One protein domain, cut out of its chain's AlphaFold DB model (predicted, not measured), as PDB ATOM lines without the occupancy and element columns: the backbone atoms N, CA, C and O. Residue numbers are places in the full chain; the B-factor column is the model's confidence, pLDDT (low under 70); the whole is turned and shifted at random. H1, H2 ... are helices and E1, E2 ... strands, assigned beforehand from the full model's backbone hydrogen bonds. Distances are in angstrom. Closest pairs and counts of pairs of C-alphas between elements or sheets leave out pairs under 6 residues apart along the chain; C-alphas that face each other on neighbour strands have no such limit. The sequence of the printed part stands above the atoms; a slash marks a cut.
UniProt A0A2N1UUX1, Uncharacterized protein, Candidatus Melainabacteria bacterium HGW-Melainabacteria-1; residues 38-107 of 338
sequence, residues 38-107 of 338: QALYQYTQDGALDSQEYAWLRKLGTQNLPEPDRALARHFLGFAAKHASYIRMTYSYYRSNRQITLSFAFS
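AT A GLANCE: This is residues 38 to 107 of the 338 residues of an uncharacterized protein of Candidatus Melainabacteria bacterium HGW-Melainabacteria-1 (UniProt A0A2N1UUX1). A long strand hairpin, E2 and E3, with short E1 beside the last residues of E3, makes a narrow wall. H3 runs along it over E2, H2 and H3 form a helical hairpin, and short H1 is near H2. The printed part has 70 residues, in order H1, E1, H2, H3, E2, E3; sheet order E1, E3, E2, mixed; class mixed. It is compact, radius of gyration of the C-alphas 11.4 A, spanning 29 by 26 by 21 A.

HOW THE PARTS SIT: E3, residues 98 to 107, is antiparallel to E2, residues 88 to 95, with N 91 and O 102 2.8 A apart. E3 is parallel to E1, residues 48 to 50, with N 49 and O 105 2.8 A apart. H3, residues 69 to 82, is on the sheet, height 9.1 A, along E2 at 18 degrees on the local plane. H2, residues 51 to 61, touches H3 at a steep tilt of 44 degrees, opposite ways; closest C-alphas, Gly 61 and Ala 73, 5.1 A. H1, residues 38 to 42, and H2 only graze the sheet. In H1, H2 and H3 every O i to N i+4 pair is within hydrogen-bond range.

IN THESE COORDINATES: H1 begins at C-alpha 38 (67.800, 85.479, 22.941); E3, 26.9 A long, ends at C-alpha 107 (59.804, 73.699, 36.484). H3 measures 19.8 A, E2 22.1 A.

THE WHOLE: The printed part has no cut and no long link. C-alphas 85 and 96 are farthest apart, 30.4 A; residue 85 has pLDDT under 70.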
ATOM      1  N   GLN A  38      66.519  86.165  22.769       92.94
ATOM      2  CA  GLN A  38      67.800  85.479  22.941       92.94
ATOM      3  C   GLN A  38      67.831  84.621  24.205       92.94
ATOM      4  O   GLN A  38      68.215  83.454  24.142       92.94
ATOM      5  N   ALA A  39      67.431  85.189  25.342       94.88
ATOM      6  CA  ALA A  39      67.453  84.476  26.609       94.88
ATOM      7  C   ALA A  39      66.434  83.337  26.651       94.88
ATOM      8  O   ALA A  39      66.756  82.259  27.132       94.88
ATOM      9  N   LEU A  40      65.227  83.549  26.121       95.19
ATOM     10  CA  LEU A  40      64.209  82.507  26.043       95.19
ATOM     11  C   LEU A  40      64.706  81.326  25.207       95.19
ATOM     12  O   LEU A  40      64.563  80.181  25.621       95.19
ATOM     13  N   TYR A  41      65.296  81.599  24.042       92.12
ATOM     14  CA  TYR A  41      65.852  80.552  23.193       92.12
ATOM     15  C   TYR A  41      67.011  79.822  23.881       92.12
ATOM     16  O   TYR A  41      67.057  78.597  23.858       92.12
ATOM     17  N   GLN A  42      67.923  80.559  24.522       92.69
ATOM     18  CA  GLN A  42      69.076  79.987  25.215       92.69
ATOM     19  C   GLN A  42      68.666  79.101  26.400       92.69
ATOM     20  O   GLN A  42      69.102  77.958  26.465       92.69
ATOM     21  N   TYR A  43      67.799  79.594  27.288       93.38
ATOM     22  CA  TYR A  43      67.318  78.870  28.476       93.38
ATOM     23  C   TYR A  43      66.267  77.801  28.177       93.38
ATOM     24  O   TYR A  43      65.581  77.358  29.077       93.38
ATOM     25  N   THR A  44      66.017  77.474  26.913       91.31
ATOM     26  CA  THR A  44      65.162  76.329  26.556       91.31
ATOM     27  C   THR A  44      65.862  75.389  25.585       91.31
ATOM     28  O   THR A  44      65.268  74.414  25.123       91.31
ATOM     29  N   GLN A  45      67.122  75.676  25.245       88.94
ATOM     30  CA  GLN A  45      67.871  74.949  24.229       88.94
ATOM     31  C   GLN A  45      68.230  73.528  24.678       88.94
ATOM     32  O   GLN A  45      68.301  72.625  23.845       88.94
ATOM     33  N   ASP A  46      68.454  73.333  25.972       84.94
ATOM     34  CA  ASP A  46      68.694  72.029  26.594       84.94
ATOM     35  C   ASP A  46      67.396  71.258  26.892       84.94
ATOM     36  O   ASP A  46      67.441  70.116  27.338       84.94
ATOM     37  N   GLY A  47      66.238  71.845  26.577       86.25
ATOM     38  CA  GLY A  47      64.937  71.228  26.794       86.25
ATOM     39  C   GLY A  47      64.424  71.349  28.228       86.25
ATOM     40  O   GLY A  47      63.423  70.704  28.543       86.25
ATOM     41  N   ALA A  48      65.024  72.185  29.073       87.62
ATOM     42  CA  ALA A  48      64.514  72.534  30.395       87.62
ATOM     43  C   ALA A  48      64.320  74.051  30.506       87.62
ATOM     44  O   ALA A  48      64.904  74.805  29.747       87.62
ATOM     45  N   LEU A  49      63.434  74.494  31.395       90.19
ATOM     46  CA  LEU A  49      63.353  75.875  31.860       90.19
ATOM     47  C   LEU A  49      63.070  75.849  33.358       90.19
ATOM     48  O   LEU A  49      61.932  75.603  33.792       90.19
ATOM     49  N   ASP A  50      64.109  76.094  34.145       89.56
ATOM     50  CA  ASP A  50      64.058  75.948  35.593       89.56
ATOM     51  C   ASP A  50      63.601  77.227  36.322       89.56
ATOM     52  O   ASP A  50      63.302  78.270  35.728       89.56
ATOM     53  N   SER A  51      63.500  77.159  37.651       88.38
ATOM     54  CA  SER A  51      63.072  78.300  38.469       88.38
ATOM     55  C   SER A  51      63.988  79.527  38.393       88.38
ATOM     56  O   SER A  51      63.484  80.652  38.480       88.38
ATOM     57  N   GLN A  52      65.303  79.349  38.242       91.44
ATOM     58  CA  GLN A  52      66.268  80.446  38.186       91.44
ATOM     59  C   GLN A  52      66.180  81.153  36.837       91.44
ATOM     60  O   GLN A  52      66.053  82.382  36.781       91.44
ATOM     61  N   GLU A  53      66.167  80.379  35.758       93.75
ATOM     62  CA  GLU A  53      66.030  80.870  34.389       93.75
ATOM     63  C   GLU A  53      64.676  81.552  34.186       93.75
ATOM     64  O   GLU A  53      64.598  82.679  33.687       93.75
ATOM     65  N   TYR A  54      63.596  80.938  34.676       93.25
ATOM     66  CA  TYR A  54      62.268  81.539  34.630       93.25
ATOM     67  C   TYR A  54      62.185  82.830  35.455       93.25
ATOM     68  O   TYR A  54      61.595  83.818  35.002       93.25
ATOM     69  N   ALA A  55      62.787  82.877  36.649       93.50
ATOM     70  CA  ALA A  55      62.852  84.101  37.447       93.50
ATOM     71  C   ALA A  55      63.624  85.211  36.719       93.50
ATOM     72  O   ALA A  55      63.212  86.378  36.753       93.50
ATOM     73  N   TRP A  56      64.701  84.856  36.019       95.50
ATOM     74  CA  TRP A  56      65.461  85.789  35.200       95.50
ATOM     75  C   TRP A  56      64.630  86.309  34.023       95.50
ATOM     76  O   TRP A  56      64.546  87.525  33.842       95.50
ATOM     77  N   LEU A  57      63.939  85.435  33.281       96.44
ATOM     78  CA  LEU A  57      63.051  85.833  32.179       96.44
ATOM     79  C   LEU A  57      61.940  86.758  32.671       96.44
ATOM     80  O   LEU A  57      61.677  87.797  32.066       96.44
ATOM     81  N   ARG A  58      61.322  86.447  33.815       96.06
ATOM     82  CA  ARG A  58      60.337  87.330  34.452       96.06
ATOM     83  C   ARG A  58      60.922  88.700  34.759       96.06
ATOM     84  O   ARG A  58      60.299  89.706  34.431       96.06
ATOM     85  N   LYS A  59      62.109  88.751  35.369       96.25
ATOM     86  CA  LYS A  59      62.796  90.010  35.673       96.25
ATOM     87  C   LYS A  59      63.073  90.797  34.395       96.25
ATOM     88  O   LYS A  59      62.765  91.986  34.355       96.25
ATOM     89  N   LEU A  60      63.592  90.152  33.353       95.81
ATOM     90  CA  LEU A  60      63.854  90.796  32.069       95.81
ATOM     91  C   LEU A  60      62.567  91.338  31.431       95.81
ATOM     92  O   LEU A  60      62.539  92.490  31.011       95.81
ATOM     93  N   GLY A  61      61.478  90.566  31.444       92.56
ATOM     94  CA  GLY A  61      60.182  90.969  30.890       92.56
ATOM     95  C   GLY A  61      59.527  92.170  31.586       92.56
ATOM     96  O   GLY A  61      58.621  92.778  31.020       92.56
ATOM     97  N   THR A  62      59.980  92.537  32.792       91.25
ATOM     98  CA  THR A  62      59.548  93.764  33.493       91.25
ATOM     99  C   THR A  62      60.382  95.000  33.155       91.25
ATOM    100  O   THR A  62      60.026  96.108  33.555       91.25
ATOM    101  N   GLN A  63      61.491  94.835  32.430       92.69
ATOM    102  CA  GLN A  63      62.333  95.946  31.997       92.69
ATOM    103  C   GLN A  63      61.716  96.660  30.788       92.69
ATOM    104  O   GLN A  63      60.791  96.168  30.139       92.69
ATOM    105  N   ASN A  64      62.236  97.847  30.467       91.06
ATOM    106  CA  ASN A  64      61.807  98.577  29.278       91.06
ATOM    107  C   ASN A  64      62.444  97.970  28.017       91.06
ATOM    108  O   ASN A  64      63.440  98.477  27.507       91.06
ATOM    109  N   LEU A  65      61.873  96.861  27.551       93.00
ATOM    110  CA  LEU A  65      62.287  96.169  26.333       93.00
ATOM    111  C   LEU A  65      61.787  96.910  25.081       93.00
ATOM    112  O   LEU A  65      60.667  97.437  25.093       93.00
ATOM    113  N   PRO A  66      62.565  96.952  23.986       90.31
ATOM    114  CA  PRO A  66      62.066  97.436  22.704       90.31
ATOM    115  C   PRO A  66      60.972  96.505  22.154       90.31
ATOM    116  O   PRO A  66      60.895  95.326  22.497       90.31
ATOM    117  N   GLU A  67      60.102  97.024  21.286       88.56
ATOM    118  CA  GLU A  67      59.293  96.138  20.436       88.56
ATOM    119  C   GLU A  67      60.209  95.499  19.375       88.56
ATOM    120  O   GLU A  67      61.119  96.184  18.904       88.56
ATOM    121  N   PRO A  68      60.006  94.225  18.981       89.56
ATOM    122  CA  PRO A  68      58.904  93.312  19.337       89.56
ATOM    123  C   PRO A  68      59.124  92.492  20.625       89.56
ATOM    124  O   PRO A  68      58.244  91.741  21.051       89.56
ATOM    125  N   ASP A  69      60.289  92.622  21.254       91.75
ATOM    126  CA  ASP A  69      60.733  91.813  22.394       91.75
ATOM    127  C   ASP A  69      59.808  91.956  23.617       91.75
ATOM    128  O   ASP A  69      59.460  90.985  24.289       91.75
ATOM    129  N   ARG A  70      59.282  93.167  23.841       93.69
ATOM    130  CA  ARG A  70      58.262  93.445  24.867       93.69
ATOM    131  C   ARG A  70      56.955  92.676  24.635       93.69
ATOM    132  O   ARG A  70      56.315  92.233  25.593       93.69
ATOM    133  N   ALA A  71      56.507  92.542  23.385       91.88
ATOM    134  CA  ALA A  71      55.314  91.765  23.050       91.88
ATOM    135  C   ALA A  71      55.553  90.264  23.259       91.88
ATOM    136  O   ALA A  71      54.706  89.603  23.866       91.88
ATOM    137  N   LEU A  72      56.718  89.757  22.844       94.75
ATOM    138  CA  LEU A  72      57.129  88.376  23.093       94.75
ATOM    139  C   LEU A  72      57.175  88.070  24.595       94.75
ATOM    140  O   LEU A  72      56.582  87.083  25.027       94.75
ATOM    141  N   ALA A  73      57.787  88.947  25.394       96.31
ATOM    142  CA  ALA A  73      57.862  88.797  26.843       96.31
ATOM    143  C   ALA A  73      56.475  88.712  27.491       96.31
ATOM    144  O   ALA A  73      56.200  87.793  28.264       96.31
ATOM    145  N   ARG A  74      55.555  89.621  27.136       95.44
ATOM    146  CA  ARG A  74      54.168  89.580  27.634       95.44
ATOM    147  C   ARG A  74      53.452  88.292  27.236       95.44
ATOM    148  O   ARG A  74      52.754  87.709  28.063       95.44
ATOM    149  N   HIS A  75      53.619  87.860  25.989       95.62
ATOM    150  CA  HIS A  75      52.979  86.653  25.478       95.62
ATOM    151  C   HIS A  75      53.501  85.395  26.180       95.62
ATOM    152  O   HIS A  75      52.703  84.621  26.709       95.62
ATOM    153  N   PHE A  76      54.823  85.225  26.259       96.19
ATOM    154  CA  PHE A  76      55.449  84.081  26.915       96.19
ATOM    155  C   PHE A  76      55.103  84.017  28.404       96.19
ATOM    156  O   PHE A  76      54.654  82.980  28.885       96.19
ATOM    157  N   LEU A  77      55.239  85.124  29.142       95.69
ATOM    158  CA  LEU A  77      54.946  85.138  30.579       95.69
ATOM    159  C   LEU A  77      53.458  84.892  30.867       95.69
ATOM    160  O   LEU A  77      53.125  84.197  31.826       95.69
ATOM    161  N   GLY A  78      52.559  85.406  30.021       94.50
ATOM    162  CA  GLY A  78      51.129  85.096  30.096       94.50
ATOM    163  C   GLY A  78      50.831  83.621  29.805       94.50
ATOM    164  O   GLY A  78      50.036  82.999  30.512       94.50
ATOM    165  N   PHE A  79      51.498  83.042  28.802       93.56
ATOM    166  CA  PHE A  79      51.410  81.619  28.482       93.56
ATOM    167  C   PHE A  79      51.903  80.744  29.642       93.56
ATOM    168  O   PHE A  79      51.172  79.850  30.070       93.56
ATOM    169  N   ALA A  80      53.092  81.026  30.179       90.19
ATOM    170  CA  ALA A  80      53.698  80.272  31.273       90.19
ATOM    171  C   ALA A  80      52.836  80.329  32.543       90.19
ATOM    172  O   ALA A  80      52.572  79.302  33.162       90.19
ATOM    173  N   ALA A  81      52.306  81.507  32.889       87.50
ATOM    174  CA  ALA A  81      51.405  81.660  34.031       87.50
ATOM    175  C   ALA A  81      50.110  80.844  33.875       87.50
ATOM    176  O   ALA A  81      49.652  80.221  34.832       87.50
ATOM    177  N   LYS A  82      49.530  80.810  32.667       86.88
ATOM    178  CA  LYS A  82      48.309  80.039  32.381       86.88
ATOM    179  C   LYS A  82      48.524  78.526  32.483       86.88
ATOM    180  O   LYS A  82      47.584  77.808  32.814       86.88
ATOM    181  N   HIS A  83      49.735  78.051  32.210       81.38
ATOM    182  CA  HIS A  83      50.072  76.628  32.171       81.38
ATOM    183  C   HIS A  83      51.038  76.223  33.290       81.38
ATOM    184  O   HIS A  83      51.738  75.230  33.158       81.38
ATOM    185  N   ALA A  84      51.069  76.951  34.409       75.12
ATOM    186  CA  ALA A  84      52.015  76.703  35.501       75.12
ATOM    187  C   ALA A  84      51.907  75.306  36.148       75.12
ATOM    188  O   ALA A  84      52.806  74.900  36.879       75.12
ATOM    189  N   SER A  85      50.819  74.575  35.891       69.38
ATOM    190  CA  SER A  85      50.637  73.182  36.307       69.38
ATOM    191  C   SER A  85      51.222  72.154  35.332       69.38
ATOM    192  O   SER A  85      51.170  70.963  35.622       69.38
ATOM    193  N   TYR A  86      51.710  72.567  34.159       73.06
ATOM    194  CA  TYR A  86      52.250  71.660  33.149       73.06
ATOM    195  C   TYR A  86      53.756  71.533  33.306       73.06
ATOM    196  O   TYR A  86      54.454  72.533  33.443       73.06
ATOM    197  N   ILE A  87      54.235  70.297  33.208       72.25
ATOM    198  CA  ILE A  87      55.658  69.983  33.262       72.25
ATOM    199  C   ILE A  87      56.257  70.024  31.875       72.25
ATOM    200  O   ILE A  87      57.348  70.518  31.717       72.25
ATOM    201  N   ARG A  88      55.568  69.543  30.841       78.69
ATOM    202  CA  ARG A  88      56.092  69.579  29.471       78.69
ATOM    203  C   ARG A  88      55.318  70.604  28.669       78.69
ATOM    204  O   ARG A  88      54.095  70.516  28.555       78.69
ATOM    205  N   MET A  89      56.031  71.578  28.125       84.75
ATOM    206  CA  MET A  89      55.465  72.663  27.340       84.75
ATOM    207  C   MET A  89      55.919  72.575  25.894       84.75
ATOM    208  O   MET A  89      57.038  72.179  25.584       84.75
ATOM    209  N   THR A  90      55.025  72.964  24.992       90.19
ATOM    210  CA  THR A  90      55.376  73.317  23.619       90.19
ATOM    211  C   THR A  90      54.877  74.730  23.385       90.19
ATOM    212  O   THR A  90      53.672  74.981  23.416       90.19
ATOM    213  N   TYR A  91      55.809  75.659  23.216       94.25
ATOM    214  CA  TYR A  91      55.537  77.074  23.016       94.25
ATOM    215  C   TYR A  91      56.013  77.488  21.630       94.25
ATOM    216  O   TYR A  91      57.161  77.241  21.267       94.25
ATOM    217  N   SER A  92      55.145  78.144  20.862       93.88
ATOM    218  CA  SER A  92      55.506  78.668  19.548       93.88
ATOM    219  C   SER A  92      55.326  80.177  19.477       93.88
ATOM    220  O   SER A  92      54.357  80.729  19.999       93.88
ATOM    221  N   TYR A  93      56.234  80.839  18.771       92.81
ATOM    222  CA  TYR A  93      56.159  82.261  18.447       92.81
ATOM    223  C   TYR A  93      56.785  82.519  17.076       92.81
ATOM    224  O   TYR A  93      57.476  81.665  16.525       92.81
ATOM    225  N   TYR A  94      56.525  83.689  16.499       86.50
ATOM    226  CA  TYR A  94      57.143  84.086  15.239       86.50
ATOM    227  C   TYR A  94      58.358  84.972  15.497       86.50
ATOM    228  O   TYR A  94      58.259  85.988  16.182       86.50
ATOM    229  N   ARG A  95      59.480  84.610  14.879       79.81
ATOM    230  CA  ARG A  95      60.710  85.392  14.792       79.81
ATOM    231  C   ARG A  95      60.983  85.683  13.323       79.81
ATOM    232  O   ARG A  95      61.300  84.777  12.558       79.81
ATOM    233  N   SER A  96      60.821  86.941  12.917       77.00
ATOM    234  CA  SER A  96      61.157  87.410  11.561       77.00
ATOM    235  C   SER A  96      60.556  86.543  10.450       77.00
ATOM    236  O   SER A  96      61.250  86.052   9.562       77.00
ATOM    237  N   ASN A  97      59.241  86.328  10.546       79.25
ATOM    238  CA  ASN A  97      58.434  85.487   9.654       79.25
ATOM    239  C   ASN A  97      58.778  83.986   9.666       79.25
ATOM    240  O   ASN A  97      58.274  83.238   8.832       79.25
ATOM    241  N   ARG A  98      59.587  83.517  10.621       84.62
ATOM    242  CA  ARG A  98      59.811  82.093  10.894       84.62
ATOM    243  C   ARG A  98      59.121  81.710  12.192       84.62
ATOM    244  O   ARG A  98      59.258  82.407  13.192       84.62
ATOM    245  N   GLN A  99      58.386  80.607  12.183       90.38
ATOM    246  CA  GLN A  99      57.849  80.045  13.414       90.38
ATOM    247  C   GLN A  99      58.981  79.344  14.171       90.38
ATOM    248  O   GLN A  99      59.656  78.475  13.625       90.38
ATOM    249  N   ILE A 100      59.177  79.734  15.423       91.50
ATOM    250  CA  ILE A 100      60.024  79.045  16.387       91.50
ATOM    251  C   ILE A 100      59.105  78.218  17.274       91.50
ATOM    252  O   ILE A 100      58.072  78.714  17.724       91.50
ATOM    253  N   THR A 101      59.481  76.969  17.518       93.94
ATOM    254  CA  THR A 101      58.795  76.075  18.450       93.94
ATOM    255  C   THR A 101      59.811  75.587  19.465       93.94
ATOM    256  O   THR A 101      60.825  75.005  19.093       93.94
ATOM    257  N   LEU A 102      59.528  75.854  20.734       93.81
ATOM    258  CA  LEU A 102      60.318  75.451  21.884       93.81
ATOM    259  C   LEU A 102      59.567  74.328  22.595       93.81
ATOM    260  O   LEU A 102      58.398  74.500  22.947       93.81
ATOM    261  N   SER A 103      60.232  73.197  22.803       90.12
ATOM    262  CA  SER A 103      59.711  72.072  23.579       90.12
ATOM    263  C   SER A 103      60.622  71.865  24.777       90.12
ATOM    264  O   SER A 103      61.791  71.544  24.592       90.12
ATOM    265  N   PHE A 104      60.099  72.084  25.982       86.88
ATOM    266  CA  PHE A 104      60.901  72.072  27.204       86.88
ATOM    267  C   PHE A 104      60.107  71.590  28.424       86.88
ATOM    268  O   PHE A 104      58.871  71.663  28.449       86.88
ATOM    269  N   ALA A 105      60.824  71.107  29.436       82.88
ATOM    270  CA  ALA A 105      60.311  70.854  30.770       82.88
ATOM    271  C   ALA A 105      60.232  72.174  31.561       82.88
ATOM    272  O   ALA A 105      61.231  72.862  31.720       82.88
ATOM    273  N   PHE A 106      59.048  72.565  32.030       84.12
ATOM    274  CA  PHE A 106      58.801  73.777  32.797       84.12
ATOM    275  C   PHE A 106      58.694  73.479  34.293       84.12
ATOM    276  O   PHE A 106      57.708  72.900  34.764       84.12
ATOM    277  N   SER A 107      59.681  73.959  35.047       81.31
ATOM    278  CA  SER A 107      59.804  73.699  36.484       81.31
ATOM    279  C   SER A 107      60.059  74.998  37.248       81.31
ATOM    280  O   SER A 107      61.120  75.196  37.829       81.31
TER     281      SER A 107